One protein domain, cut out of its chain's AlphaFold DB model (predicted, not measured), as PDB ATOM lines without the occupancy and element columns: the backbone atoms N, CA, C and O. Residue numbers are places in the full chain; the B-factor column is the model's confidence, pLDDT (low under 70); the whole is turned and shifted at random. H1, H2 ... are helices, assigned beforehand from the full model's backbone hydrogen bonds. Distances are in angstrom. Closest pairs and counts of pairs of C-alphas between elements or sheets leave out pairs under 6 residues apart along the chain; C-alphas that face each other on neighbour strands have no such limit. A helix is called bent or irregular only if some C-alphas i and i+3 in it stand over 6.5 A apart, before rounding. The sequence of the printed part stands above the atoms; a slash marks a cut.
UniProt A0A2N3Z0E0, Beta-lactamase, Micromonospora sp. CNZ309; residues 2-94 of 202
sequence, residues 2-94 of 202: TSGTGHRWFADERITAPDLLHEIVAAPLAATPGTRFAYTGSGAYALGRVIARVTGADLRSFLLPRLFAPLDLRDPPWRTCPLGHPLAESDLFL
ATOM      1  N   THR A   2      10.138 -20.955  42.546       93.06
ATOM      2  CA  THR A   2       9.580 -22.275  42.176       93.06
ATOM      3  C   THR A   2      10.681 -23.301  41.923       93.06
ATOM      4  O   THR A   2      10.512 -24.237  41.154       93.06
ATOM      5  N   SER A   3      11.848 -23.135  42.546       91.69
ATOM      6  CA  SER A   3      12.996 -24.026  42.330       91.69
ATOM      7  C   SER A   3      12.752 -25.465  42.789       91.69
ATOM      8  O   SER A   3      13.533 -26.341  42.441       91.69
ATOM      9  N   GLY A   4      11.707 -25.713  43.586       91.44
ATOM     10  CA  GLY A   4      11.442 -27.022  44.178       91.44
ATOM     11  C   GLY A   4      12.388 -27.382  45.326       91.44
ATOM     12  O   GLY A   4      12.251 -28.467  45.877       91.44
ATOM     13  N   THR A   5      13.322 -26.499  45.707       90.69
ATOM     14  CA  THR A   5      14.269 -26.762  46.803       90.69
ATOM     15  C   THR A   5      13.534 -27.053  48.112       90.69
ATOM     16  O   THR A   5      12.588 -26.350  48.475       90.69
ATOM     17  N   GLY A   6      13.968 -28.096  48.822       90.88
ATOM     18  CA  GLY A   6      13.536 -28.365  50.192       90.88
ATOM     19  C   GLY A   6      14.202 -27.457  51.228       90.88
ATOM     20  O   GLY A   6      13.736 -27.399  52.362       90.88
ATOM     21  N   HIS A   7      15.259 -26.728  50.854       93.88
ATOM     22  CA  HIS A   7      15.984 -25.856  51.773       93.88
ATOM     23  C   HIS A   7      15.250 -24.533  51.994       93.88
ATOM     24  O   HIS A   7      15.091 -23.716  51.076       93.88
ATOM     25  N   ARG A   8      14.854 -24.279  53.241       91.81
ATOM     26  CA  ARG A   8      14.211 -23.031  53.659       91.81
ATOM     27  C   ARG A   8      15.105 -22.328  54.662       91.81
ATOM     28  O   ARG A   8      15.427 -22.907  55.687       91.81
ATOM     29  N   TRP A   9      15.484 -21.105  54.325       94.00
ATOM     30  CA  TRP A   9      16.315 -20.256  55.162       94.00
ATOM     31  C   TRP A   9      15.974 -18.788  54.905       94.00
ATOM     32  O   TRP A   9      15.664 -18.412  53.764       94.00
ATOM     33  N   PHE A  10      16.052 -17.983  55.958       93.44
ATOM     34  CA  PHE A  10      16.006 -16.524  55.934       93.44
ATOM     35  C   PHE A  10      17.147 -15.931  56.772       93.44
ATOM     36  O   PHE A  10      17.689 -16.581  57.660       93.44
ATOM     37  N   ALA A  11      17.518 -14.676  56.510       90.62
ATOM     38  CA  ALA A  11      18.671 -14.022  57.134       90.62
ATOM     39  C   ALA A  11      18.608 -13.834  58.660       90.62
ATOM     40  O   ALA A  11      19.618 -13.463  59.269       90.62
ATOM     41  N   ASP A  12      17.447 -14.004  59.288       89.12
ATOM     42  CA  ASP A  12      17.307 -14.030  60.745       89.12
ATOM     43  C   ASP A  12      17.724 -15.379  61.351       89.12
ATOM     44  O   ASP A  12      18.011 -15.459  62.547       89.12
ATOM     45  N   GLU A  13      17.848 -16.417  60.528       92.31
ATOM     46  CA  GLU A  13      18.373 -17.715  60.921       92.31
ATOM     47  C   GLU A  13      19.905 -17.738  60.849       92.31
ATOM     48  O   GLU A  13      20.543 -17.295  59.885       92.31
ATOM     49  N   ARG A  14      20.524 -18.297  61.891       90.44
ATOM     50  CA  ARG A  14      21.981 -18.403  61.984       90.44
ATOM     51  C   ARG A  14      22.524 -19.345  60.913       90.44
ATOM     52  O   ARG A  14      22.142 -20.507  60.849       90.44
ATOM     53  N   ILE A  15      23.527 -18.879  60.173       92.56
ATOM     54  CA  ILE A  15      24.294 -19.726  59.257       92.56
ATOM     55  C   ILE A  15      25.325 -20.516  60.063       92.56
ATOM     56  O   ILE A  15      26.224 -19.940  60.681       92.56
ATOM     57  N   THR A  16      25.175 -21.836  60.066       89.50
ATOM     58  CA  THR A  16      26.108 -22.789  60.688       89.50
ATOM     59  C   THR A  16      26.899 -23.585  59.652       89.50
ATOM     60  O   THR A  16      27.955 -24.126  59.978       89.50
ATOM     61  N   ALA A  17      26.420 -23.633  58.409       89.88
ATOM     62  CA  ALA A  17      27.076 -24.342  57.327       89.88
ATOM     63  C   ALA A  17      28.372 -23.648  56.875       89.88
ATOM     64  O   ALA A  17      28.412 -22.417  56.775       89.88
ATOM     65  N   PRO A  18      29.417 -24.424  56.531       91.75
ATOM     66  CA  PRO A  18      30.655 -23.876  55.979       91.75
ATOM     67  C   PRO A  18      30.456 -23.285  54.575       91.75
ATOM     68  O   PRO A  18      31.155 -22.349  54.201       91.75
ATOM     69  N   ASP A  19      29.489 -23.800  53.808       93.00
ATOM     70  CA  ASP A  19      29.034 -23.197  52.555       93.00
ATOM     71  C   ASP A  19      27.518 -23.351  52.405       93.00
ATOM     72  O   ASP A  19      27.009 -24.399  52.005       93.00
ATOM     73  N   LEU A  20      26.799 -22.266  52.695       93.94
ATOM     74  CA  LEU A  20      25.344 -22.213  52.568       93.94
ATOM     75  C   LEU A  20      24.867 -22.467  51.128       93.94
ATOM     76  O   LEU A  20      23.792 -23.023  50.927       93.94
ATOM     77  N   LEU A  21      25.651 -22.090  50.105       94.25
ATOM     78  CA  LEU A  21      25.249 -22.356  48.719       94.25
ATOM     79  C   LEU A  21      25.214 -23.856  48.453       94.25
ATOM     80  O   LEU A  21      24.262 -24.329  47.838       94.25
ATOM     81  N   HIS A  22      26.236 -24.583  48.912       94.25
ATOM     82  CA  HIS A  22      26.294 -26.030  48.767       94.25
ATOM     83  C   HIS A  22      25.086 -26.700  49.430       94.25
ATOM     84  O   HIS A  22      24.451 -27.539  48.805       94.25
ATOM     85  N   GLU A  23      24.707 -26.273  50.637       94.06
ATOM     86  CA  GLU A  23      23.518 -26.794  51.321       94.06
ATOM     87  C   GLU A  23      22.225 -26.532  50.529       94.06
ATOM     88  O   GLU A  23      21.434 -27.450  50.317       94.06
ATOM     89  N   ILE A  24      22.045 -25.316  50.001       93.81
ATOM     90  CA  ILE A  24      20.870 -24.950  49.197       93.81
ATOM     91  C   ILE A  24      20.755 -25.805  47.926       93.81
ATOM     92  O   ILE A  24      19.650 -26.230  47.577       93.81
ATOM     93  N   VAL A  25      21.864 -26.023  47.208       93.00
ATOM     94  CA  VAL A  25      21.854 -26.753  45.923       93.00
ATOM     95  C   VAL A  25      21.876 -28.271  46.093       93.00
ATOM     96  O   VAL A  25      21.384 -28.972  45.213       93.00
ATOM     97  N   ALA A  26      22.429 -28.782  47.197       94.38
ATOM     98  CA  ALA A  26      22.453 -30.209  47.518       94.38
ATOM     99  C   ALA A  26      21.169 -30.686  48.215       94.38
ATOM    100  O   ALA A  26      20.947 -31.892  48.337       94.38
ATOM    101  N   ALA A  27      20.326 -29.762  48.680       94.50
ATOM    102  CA  ALA A  27      19.077 -30.099  49.339       94.50
ATOM    103  C   ALA A  27      18.148 -30.925  48.430       94.50
ATOM    104  O   ALA A  27      17.945 -30.567  47.262       94.50
ATOM    105  N   PRO A  28      17.514 -31.986  48.961       94.81
ATOM    106  CA  PRO A  28      16.489 -32.723  48.237       94.81
ATOM    107  C   PRO A  28      15.366 -31.803  47.754       94.81
ATOM    108  O   PRO A  28      14.961 -30.860  48.441       94.81
ATOM    109  N   LEU A  29      14.832 -32.099  46.570       94.94
ATOM    110  CA  LEU A  29      13.688 -31.370  46.042       94.94
ATOM    111  C   LEU A  29      12.416 -31.766  46.804       94.94
ATOM    112  O   LEU A  29      12.070 -32.941  46.887       94.94
ATOM    113  N   ALA A  30      11.705 -30.772  47.327       92.75
ATOM    114  CA  ALA A  30      10.396 -30.929  47.958       92.75
ATOM    115  C   ALA A  30       9.238 -30.924  46.941       92.75
ATOM    116  O   ALA A  30       8.108 -31.272  47.283       92.75
ATOM    117  N   ALA A  31       9.496 -30.492  45.705       93.12
ATOM    118  CA  ALA A  31       8.559 -30.528  44.586       93.12
ATOM    119  C   ALA A  31       9.319 -30.485  43.253       93.12
ATOM    120  O   ALA A  31      10.466 -30.040  43.200       93.12
ATOM    121  N   THR A  32       8.663 -30.890  42.163       95.25
ATOM    122  CA  THR A  32       9.198 -30.690  40.810       95.25
ATOM    123  C   THR A  32       9.461 -29.194  40.561       95.25
ATOM    124  O   THR A  32       8.584 -28.368  40.828       95.25
ATOM    125  N   PRO A  33      10.639 -28.801  40.044       94.31
ATOM    126  CA  PRO A  33      10.909 -27.405  39.725       94.31
ATOM    127  C   PRO A  33       9.863 -26.840  38.756       94.31
ATOM    128  O   PRO A  33       9.455 -27.497  37.802       94.31
ATOM    129  N   GLY A  34       9.414 -25.618  39.016       91.81
ATOM    130  CA  GLY A  34       8.385 -24.928  38.241       91.81
ATOM    131  C   GLY A  34       6.943 -25.232  38.657       91.81
ATOM    132  O   GLY A  34       6.062 -24.476  38.265       91.81
ATOM    133  N   THR A  35       6.676 -26.266  39.468       90.38
ATOM    134  CA  THR A  35       5.289 -26.698  39.744       90.38
ATOM    135  C   THR A  35       4.699 -26.162  41.045       90.38
ATOM    136  O   THR A  35       3.479 -26.137  41.189       90.38
ATOM    137  N   ARG A  36       5.532 -25.727  41.998       90.12
ATOM    138  CA  ARG A  36       5.078 -25.236  43.306       90.12
ATOM    139  C   ARG A  36       5.822 -23.979  43.733       90.12
ATOM    140  O   ARG A  36       7.052 -23.941  43.704       90.12
ATOM    141  N   PHE A  37       5.071 -22.976  44.184       91.88
ATOM    142  CA  PHE A  37       5.614 -21.779  44.818       91.88
ATOM    143  C   PHE A  37       6.086 -22.057  46.253       91.88
ATOM    144  O   PHE A  37       5.390 -22.703  47.038       91.88
ATOM    145  N   ALA A  38       7.266 -21.540  46.596       90.19
ATOM    146  CA  ALA A  38       7.798 -21.532  47.953       90.19
ATOM    147  C   ALA A  38       8.597 -20.246  48.199       90.19
ATOM    148  O   ALA A  38       9.652 -20.034  47.596       90.19
ATOM    149  N   TYR A  39       8.102 -19.388  49.094       90.88
ATOM    150  CA  TYR A  39       8.802 -18.168  49.489       90.88
ATOM    151  C   TYR A  39       9.945 -18.500  50.459       90.88
ATOM    152  O   TYR A  39       9.706 -19.041  51.542       90.88
ATOM    153  N   THR A  40      11.187 -18.227  50.044       92.00
ATOM    154  CA  THR A  40      12.415 -18.543  50.796       92.00
ATOM    155  C   THR A  40      13.509 -17.522  50.479       92.00
ATOM    156  O   THR A  40      13.564 -17.029  49.350       92.00
ATOM    157  N   GLY A  41      14.415 -17.262  51.426       93.56
ATOM    158  CA  GLY A  41      15.649 -16.511  51.172       93.56
ATOM    159  C   GLY A  41      16.676 -17.300  50.354       93.56
ATOM    160  O   GLY A  41      17.369 -16.729  49.514       93.56
ATOM    161  N   SER A  42      16.688 -18.633  50.493       94.56
ATOM    162  CA  SER A  42      17.588 -19.563  49.787       94.56
ATOM    163  C   SER A  42      17.756 -19.249  48.294       94.56
ATOM    164  O   SER A  42      18.868 -19.252  47.767       94.56
ATOM    165  N   GLY A  43      16.651 -18.971  47.592       93.19
ATOM    166  CA  GLY A  43      16.681 -18.699  46.154       93.19
ATOM    167  C   GLY A  43      17.400 -17.395  45.791       93.19
ATOM    168  O   GLY A  43      18.159 -17.366  44.821       93.19
ATOM    169  N   ALA A  44      17.185 -16.329  46.564       94.62
ATOM    170  CA  ALA A  44      17.822 -15.037  46.326       94.62
ATOM    171  C   ALA A  44      19.311 -15.072  46.703       94.62
ATOM    172  O   ALA A  44      20.142 -14.615  45.914       94.62
ATOM    173  N   TYR A  45      19.660 -15.711  47.824       95.62
ATOM    174  CA  TYR A  45      21.053 -15.958  48.196       95.62
ATOM    175  C   TYR A  45      21.799 -16.736  47.106       95.62
ATOM    176  O   TYR A  45      22.867 -16.320  46.649       95.62
ATOM    177  N   ALA A  46      21.212 -17.835  46.612       95.50
ATOM    178  CA  ALA A  46      21.799 -18.618  45.529       95.50
ATOM    179  C   ALA A  46      22.006 -17.780  44.255       95.50
ATOM    180  O   ALA A  46      23.071 -17.859  43.642       95.50
ATOM    181  N   LEU A  47      21.046 -16.924  43.886       95.38
ATOM    182  CA  LEU A  47      21.190 -16.004  42.754       95.38
ATOM    183  C   LEU A  47      22.357 -15.022  42.953       95.38
ATOM    184  O   LEU A  47      23.164 -14.838  42.038       95.38
ATOM    185  N   GLY A  48      22.488 -14.434  44.145       96.44
ATOM    186  CA  GLY A  48      23.614 -13.563  44.490       96.44
ATOM    187  C   GLY A  48      24.964 -14.274  44.353       96.44
ATOM    188  O   GLY A  48      25.915 -13.721  43.795       96.44
ATOM    189  N   ARG A  49      25.038 -15.540  44.780       96.62
ATOM    190  CA  ARG A  49      26.242 -16.370  44.636       96.62
ATOM    191  C   ARG A  49      26.541 -16.745  43.184       96.62
ATOM    192  O   ARG A  49      27.710 -16.742  42.797       96.62
ATOM    193  N   VAL A  50      25.525 -17.020  42.363       96.31
ATOM    194  CA  VAL A  50      25.694 -17.262  40.918       96.31
ATOM    195  C   VAL A  50      26.267 -16.024  40.229       96.31
ATOM    196  O   VAL A  50      27.236 -16.143  39.479       96.31
ATOM    197  N   ILE A  51      25.737 -14.833  40.530       97.44
ATOM    198  CA  ILE A  51      26.272 -13.563  40.015       97.44
ATOM    199  C   ILE A  51      27.750 -13.426  40.387       97.44
ATOM    200  O   ILE A  51      28.575 -13.167  39.508       97.44
ATOM    201  N   ALA A  52      28.104 -13.678  41.649       97.31
ATOM    202  CA  ALA A  52      29.494 -13.624  42.086       97.31
ATOM    203  C   ALA A  52      30.393 -14.609  41.333       97.31
ATOM    204  O   ALA A  52      31.474 -14.244  40.871       97.31
ATOM    205  N   ARG A  53      29.924 -15.843  41.134       96.25
ATOM    206  CA  ARG A  53      30.699 -16.887  40.459       96.25
ATOM    207  C   ARG A  53      30.933 -16.613  38.974       96.25
ATOM    208  O   ARG A  53      31.986 -16.998  38.462       96.25
ATOM    209  N   VAL A  54      29.957 -16.006  38.299       98.06
ATOM    210  CA  VAL A  54      30.000 -15.706  36.858       98.06
ATOM    211  C   VAL A  54      30.765 -14.416  36.576       98.06
ATOM    212  O   VAL A  54      31.473 -14.329  35.579       98.06
ATOM    213  N   THR A  55      30.626 -13.410  37.439       97.56
ATOM    214  CA  THR A  55      31.177 -12.068  37.191       97.56
ATOM    215  C   THR A  55      32.517 -11.818  37.876       97.56
ATOM    216  O   THR A  55      33.215 -10.880  37.504       97.56
ATOM    217  N   GLY A  56      32.871 -12.625  38.882       97.38
ATOM    218  CA  GLY A  56      34.045 -12.405  39.730       97.38
ATOM    219  C   GLY A  56      33.876 -11.282  40.761       97.38
ATOM    220  O   GLY A  56      34.816 -11.009  41.502       97.38
ATOM    221  N   ALA A  57      32.705 -10.642  40.834       97.12
ATOM    222  CA  ALA A  57      32.395  -9.565  41.772       97.12
ATOM    223  C   ALA A  57      31.199  -9.948  42.652       97.12
ATOM    224  O   ALA A  57      30.218 -10.487  42.147       97.12
ATOM    225  N   ASP A  58      31.242  -9.645  43.952       95.75
ATOM    226  CA  ASP A  58      30.080  -9.871  44.818       95.75
ATOM    227  C   ASP A  58      28.839  -9.080  44.352       95.75
ATOM    228  O   ASP A  58      28.921  -8.159  43.534       95.75
ATOM    229  N   LEU A  59      27.660  -9.448  44.864       96.44
ATOM    230  CA  LEU A  59      26.391  -8.863  44.424       96.44
ATOM    231  C   LEU A  59      26.359  -7.331  44.563       96.44
ATOM    232  O   LEU A  59      25.862  -6.641  43.670       96.44
ATOM    233  N   ARG A  60      26.915  -6.790  45.654       95.69
ATOM    234  CA  ARG A  60      26.966  -5.342  45.903       95.69
ATOM    235  C   ARG A  60      27.858  -4.655  44.874       95.69
ATOM    236  O   ARG A  60      27.421  -3.701  44.238       95.69
ATOM    237  N   SER A  61      29.067  -5.162  44.667       95.81
ATOM    238  CA  SER A  61      30.049  -4.650  43.706       95.81
ATOM    239  C   SER A  61      29.548  -4.765  42.268       95.81
ATOM    240  O   SER A  61      29.799  -3.890  41.438       95.81
ATOM    241  N   PHE A  62      28.783  -5.814  41.966       97.06
ATOM    242  CA  PHE A  62      28.119  -5.977  40.681       97.06
ATOM    243  C   PHE A  62      27.036  -4.906  40.453       97.06
ATOM    244  O   PHE A  62      26.992  -4.307  39.372       97.06
ATOM    245  N   LEU A  63      26.190  -4.643  41.456       96.88
ATOM    246  CA  LEU A  63      25.059  -3.711  41.362       96.88
ATOM    247  C   LEU A  63      25.447  -2.237  41.529       96.88
ATOM    248  O   LEU A  63      24.780  -1.380  40.946       96.88
ATOM    249  N   LEU A  64      26.530  -1.934  42.248       96.56
ATOM    250  CA  LEU A  64      27.011  -0.573  42.511       96.56
ATOM    251  C   LEU A  64      27.078   0.294  41.241       96.56
ATOM    252  O   LEU A  64      26.357   1.287  41.169       96.56
ATOM    253  N   PRO A  65      27.844  -0.070  40.196       96.19
ATOM    254  CA  PRO A  65      27.937   0.747  38.986       96.19
ATOM    255  C   PRO A  65      26.729   0.597  38.045       96.19
ATOM    256  O   PRO A  65      26.541   1.423  37.154       96.19
ATOM    257  N   ARG A  66      25.930  -0.468  38.191       95.62
ATOM    258  CA  ARG A  66      24.884  -0.853  37.221       95.62
ATOM    259  C   ARG A  66      23.492  -0.366  37.592       95.62
ATOM    260  O   ARG A  66      22.701  -0.093  36.697       95.62
ATOM    261  N   LEU A  67      23.200  -0.278  38.885       96.69
ATOM    262  CA  LEU A  67      21.883   0.056  39.417       96.69
ATOM    263  C   LEU A  67      21.970   1.173  40.456       96.69
ATOM    264  O   LEU A  67      21.264   2.165  40.329       96.69
ATOM    265  N   PHE A  68      22.853   1.046  41.447       97.19
ATOM    266  CA  PHE A  68      22.896   1.998  42.560       97.19
ATOM    267  C   PHE A  68      23.412   3.374  42.135       97.19
ATOM    268  O   PHE A  68      22.723   4.368  42.347       97.19
ATOM    269  N   ALA A  69      24.556   3.445  41.453       96.19
ATOM    270  CA  ALA A  69      25.108   4.710  40.975       96.19
ATOM    271  C   ALA A  69      24.166   5.449  39.999       96.19
ATOM    272  O   ALA A  69      23.947   6.642  40.209       96.19
ATOM    273  N   PRO A  70      23.527   4.793  39.001       96.06
ATOM    274  CA  PRO A  70      22.513   5.446  38.169       96.06
ATOM    275  C   PRO A  70      21.336   6.051  38.942       96.06
ATOM    276  O   PRO A  70      20.779   7.040  38.486       96.06
ATOM    277  N   LEU A  71      20.968   5.482  40.093       97.38
ATOM    278  CA  LEU A  71      19.881   5.964  40.953       97.38
ATOM    279  C   LEU A  71      20.356   6.924  42.065       97.38
ATOM    280  O   LEU A  71      19.590   7.238  42.982       97.38
ATOM    281  N   ASP A  72      21.615   7.374  42.013       95.56
ATOM    282  CA  ASP A  72      22.268   8.185  43.055       95.56
ATOM    283  C   ASP A  72      22.179   7.533  44.453       95.56
ATOM    284  O   ASP A  72      22.030   8.198  45.477       95.56
ATOM    285  N   LEU A  73      22.246   6.200  44.497       95.31
ATOM    286  CA  LEU A  73      22.363   5.418  45.725       95.31
ATOM    287  C   LEU A  73      23.851   5.250  46.032       95.31
ATOM    288  O   LEU A  73      24.530   4.369  45.495       95.31
ATOM    289  N   ARG A  74      24.377   6.166  46.846       86.69
ATOM    290  CA  ARG A  74      25.810   6.257  47.150       86.69
ATOM    291  C   ARG A  74      26.174   5.261  48.233       86.69
ATOM    292  O   ARG A  74      26.166   5.584  49.412       86.69
ATOM    293  N   ASP A  75      26.496   4.062  47.775       86.56
ATOM    294  CA  ASP A  75      26.987   2.968  48.602       86.56
ATOM    295  C   ASP A  75      26.038   2.565  49.747       86.56
ATOM    296  O   ASP A  75      26.368   2.704  50.927       86.56
ATOM    297  N   PRO A  76      24.828   2.080  49.412       93.62
ATOM    298  CA  PRO A  76      23.862   1.695  50.427       93.62
ATOM    299  C   PRO A  76      24.420   0.549  51.290       93.62
ATOM    300  O   PRO A  76      24.940  -0.432  50.739       93.62
ATOM    301  N   PRO A  77      24.309   0.631  52.630       95.62
ATOM    302  CA  PRO A  77      24.722  -0.458  53.499       95.62
ATOM    303  C   PRO A  77      23.952  -1.731  53.153       95.62
ATOM    304  O   PRO A  77      22.723  -1.726  53.076       95.62
ATOM    305  N   TRP A  78      24.679  -2.828  52.972       96.50
ATOM    306  CA  TRP A  78      24.094  -4.143  52.748       96.50
ATOM    307  C   TRP A  78      24.810  -5.159  53.623       96.50
ATOM    308  O   TRP A  78      26.018  -5.364  53.479       96.50
ATOM    309  N   ARG A  79      24.078  -5.770  54.556       96.31
ATOM    310  CA  ARG A  79      24.654  -6.745  55.484       96.31
ATOM    311  C   ARG A  79      25.145  -7.982  54.730       96.31
ATOM    312  O   ARG A  79      24.474  -8.510  53.838       96.31
ATOM    313  N   THR A  80      26.317  -8.455  55.126       95.81
ATOM    314  CA  THR A  80      26.896  -9.710  54.653       95.81
ATOM    315  C   THR A  80      26.677 -10.816  55.676       95.81
ATOM    316  O   THR A  80      26.655 -10.575  56.885       95.81
ATOM    317  N   CYS A  81      26.540 -12.048  55.202       93.94
ATOM    318  CA  CYS A  81      26.579 -13.220  56.059       93.94
ATOM    319  C   CYS A  81      27.986 -13.425  56.662       93.94
ATOM    320  O   CYS A  81      28.959 -12.844  56.169       93.94
ATOM    321  N   PRO A  82      28.136 -14.295  57.680       93.75
ATOM    322  CA  PRO A  82      29.446 -14.634  58.248       93.75
ATOM    323  C   PRO A  82      30.453 -15.216  57.241       93.75
ATOM    324  O   PRO A  82      31.650 -15.190  57.498       93.75
ATOM    325  N   LEU A  83      29.980 -15.711  56.090       93.75
ATOM    326  CA  LEU A  83      30.815 -16.212  54.991       93.75
ATOM    327  C   LEU A  83      31.297 -15.094  54.039       93.75
ATOM    328  O   LEU A  83      31.943 -15.380  53.036       93.75
ATOM    329  N   GLY A  84      30.973 -13.825  54.318       94.19
ATOM    330  CA  GLY A  84      31.431 -12.666  53.542       94.19
ATOM    331  C   GLY A  84      30.608 -12.353  52.288       94.19
ATOM    332  O   GLY A  84      31.028 -11.536  51.472       94.19
ATOM    333  N   HIS A  85      29.438 -12.968  52.112       95.50
ATOM    334  CA  HIS A  85      28.561 -12.712  50.965       95.50
ATOM    335  C   HIS A  85      27.395 -11.795  51.349       95.50
ATOM    336  O   HIS A  85      26.829 -11.985  52.427       95.50
ATOM    337  N   PRO A  86      26.992 -10.826  50.502       96.19
ATOM    338  CA  PRO A  86      25.738 -10.101  50.700       96.19
ATOM    339  C   PRO A  86      24.579 -11.083  50.850       96.19
ATOM    340  O   PRO A  86      24.518 -12.067  50.113       96.19
ATOM    341  N   LEU A  87      23.678 -10.808  51.793       94.19
ATOM    342  CA  LEU A  87      22.542 -11.688  52.072       94.19
ATOM    343  C   LEU A  87      21.653 -11.869  50.834       94.19
ATOM    344  O   LEU A  87      21.328 -12.987  50.494       94.19
ATOM    345  N   ALA A  88      21.438 -10.820  50.035       93.25
ATOM    346  CA  ALA A  88      20.661 -10.827  48.784       93.25
ATOM    347  C   ALA A  88      19.130 -10.900  48.952       93.25
ATOM    348  O   ALA A  88      18.441 -10.194  48.219       93.25
ATOM    349  N   GLU A  89      18.579 -11.668  49.900       93.38
ATOM    350  CA  GLU A  89      17.132 -11.647  50.219       93.38
ATOM    351  C   GLU A  89      16.691 -10.482  51.112       93.38
ATOM    352  O   GLU A  89      15.506 -10.147  51.128       93.38
ATOM    353  N   SER A  90      17.601  -9.889  51.887       94.12
ATOM    354  CA  SER A  90      17.264  -8.884  52.903       94.12
ATOM    355  C   SER A  90      18.442  -7.961  53.233       94.12
ATOM    356  O   SER A  90      19.492  -8.001  52.587       94.12
ATOM    357  N   ASP A  91      18.244  -7.111  54.249       94.38
ATOM    358  CA  ASP A  91      19.274  -6.291  54.903       94.38
ATOM    359  C   ASP A  91      20.035  -5.327  53.978       94.38
ATOM    360  O   ASP A  91      21.188  -4.970  54.239       94.38
ATOM    361  N   LEU A  92      19.379  -4.889  52.903       96.25
ATOM    362  CA  LEU A  92      19.753  -3.689  52.168       96.25
ATOM    363  C   LEU A  92      19.069  -2.489  52.832       96.25
ATOM    364  O   LEU A  92      17.841  -2.414  52.878       96.25
ATOM    365  N   PHE A  93      19.860  -1.552  53.341       95.75
ATOM    366  CA  PHE A  93      19.357  -0.386  54.057       95.75
ATOM    367  C   PHE A  93      19.228   0.797  53.101       95.75
ATOM    368  O   PHE A  93      20.226   1.306  52.592       95.75
ATOM    369  N   LEU A  94      17.990   1.239  52.880       96.75
ATOM    370  CA  LEU A  94      17.651   2.398  52.057       96.75
ATOM    371  C   LEU A  94      16.719   3.329  52.830       96.75
ATOM    372  O   LEU A  94      15.837   2.885  53.567       96.75
TER     373      LEU A  94
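AT A GLANCE: This is residues 2 to 94 of the 202 residues of the protein "Beta-lactamase" of Micromonospora sp. CNZ309 (UniProt A0A2N3Z0E0). Little regular structure: helix H2 lies in the middle, between H1 on one side and H3 on the other, with long loops making up most of the rest. The 93 printed residues hold three named helices, H1, H2, H3 in chain order, and no named strand; the class is all helix, with 34 residues in named elements. The whole is compact, radius of gyration of the C-alphas 14.1 A, spanning 41 by 28 by 24 A.

IN THESE COORDINATES: H2, residues 42 to 55, is 20.0 A long and begins at C-alpha 42 (17.588, -19.563, 49.787). H1 is residues 20 to 26, 9.9 A. H3, residues 59 to 71, 16.6 A, ends at C-alpha 71 (19.881, 5.964, 40.953); it is only just irregular, C-alphas 62 and 65 being 6.9 A apart.

HOW THE PARTS SIT: H2 touches H1, about perpendicular at 79 degrees; the closest C-alphas, of Ala 46 and Leu 21, are 6.0 A apart. H3 touches H2 with residues 59 to 62 alone, about perpendicular at 88 degrees; the closest C-alphas, of Gly 48 and Leu 59, are 5.5 A apart. H1 and H3 are apart. Every O i to N i+4 pair is within hydrogen-bond range in H1 and H2; in H3, 4 of 9 are, and 4 of 10 O i to N i+3 pairs.

THE WHOLE: The farthest C-alphas, of Pro 28 and Asp 72, are 41.6 A apart. The link H1 to H2 is long, H2 to H3 tight. The printed part has no cut, and no printed residue is under 70 in pLDDT.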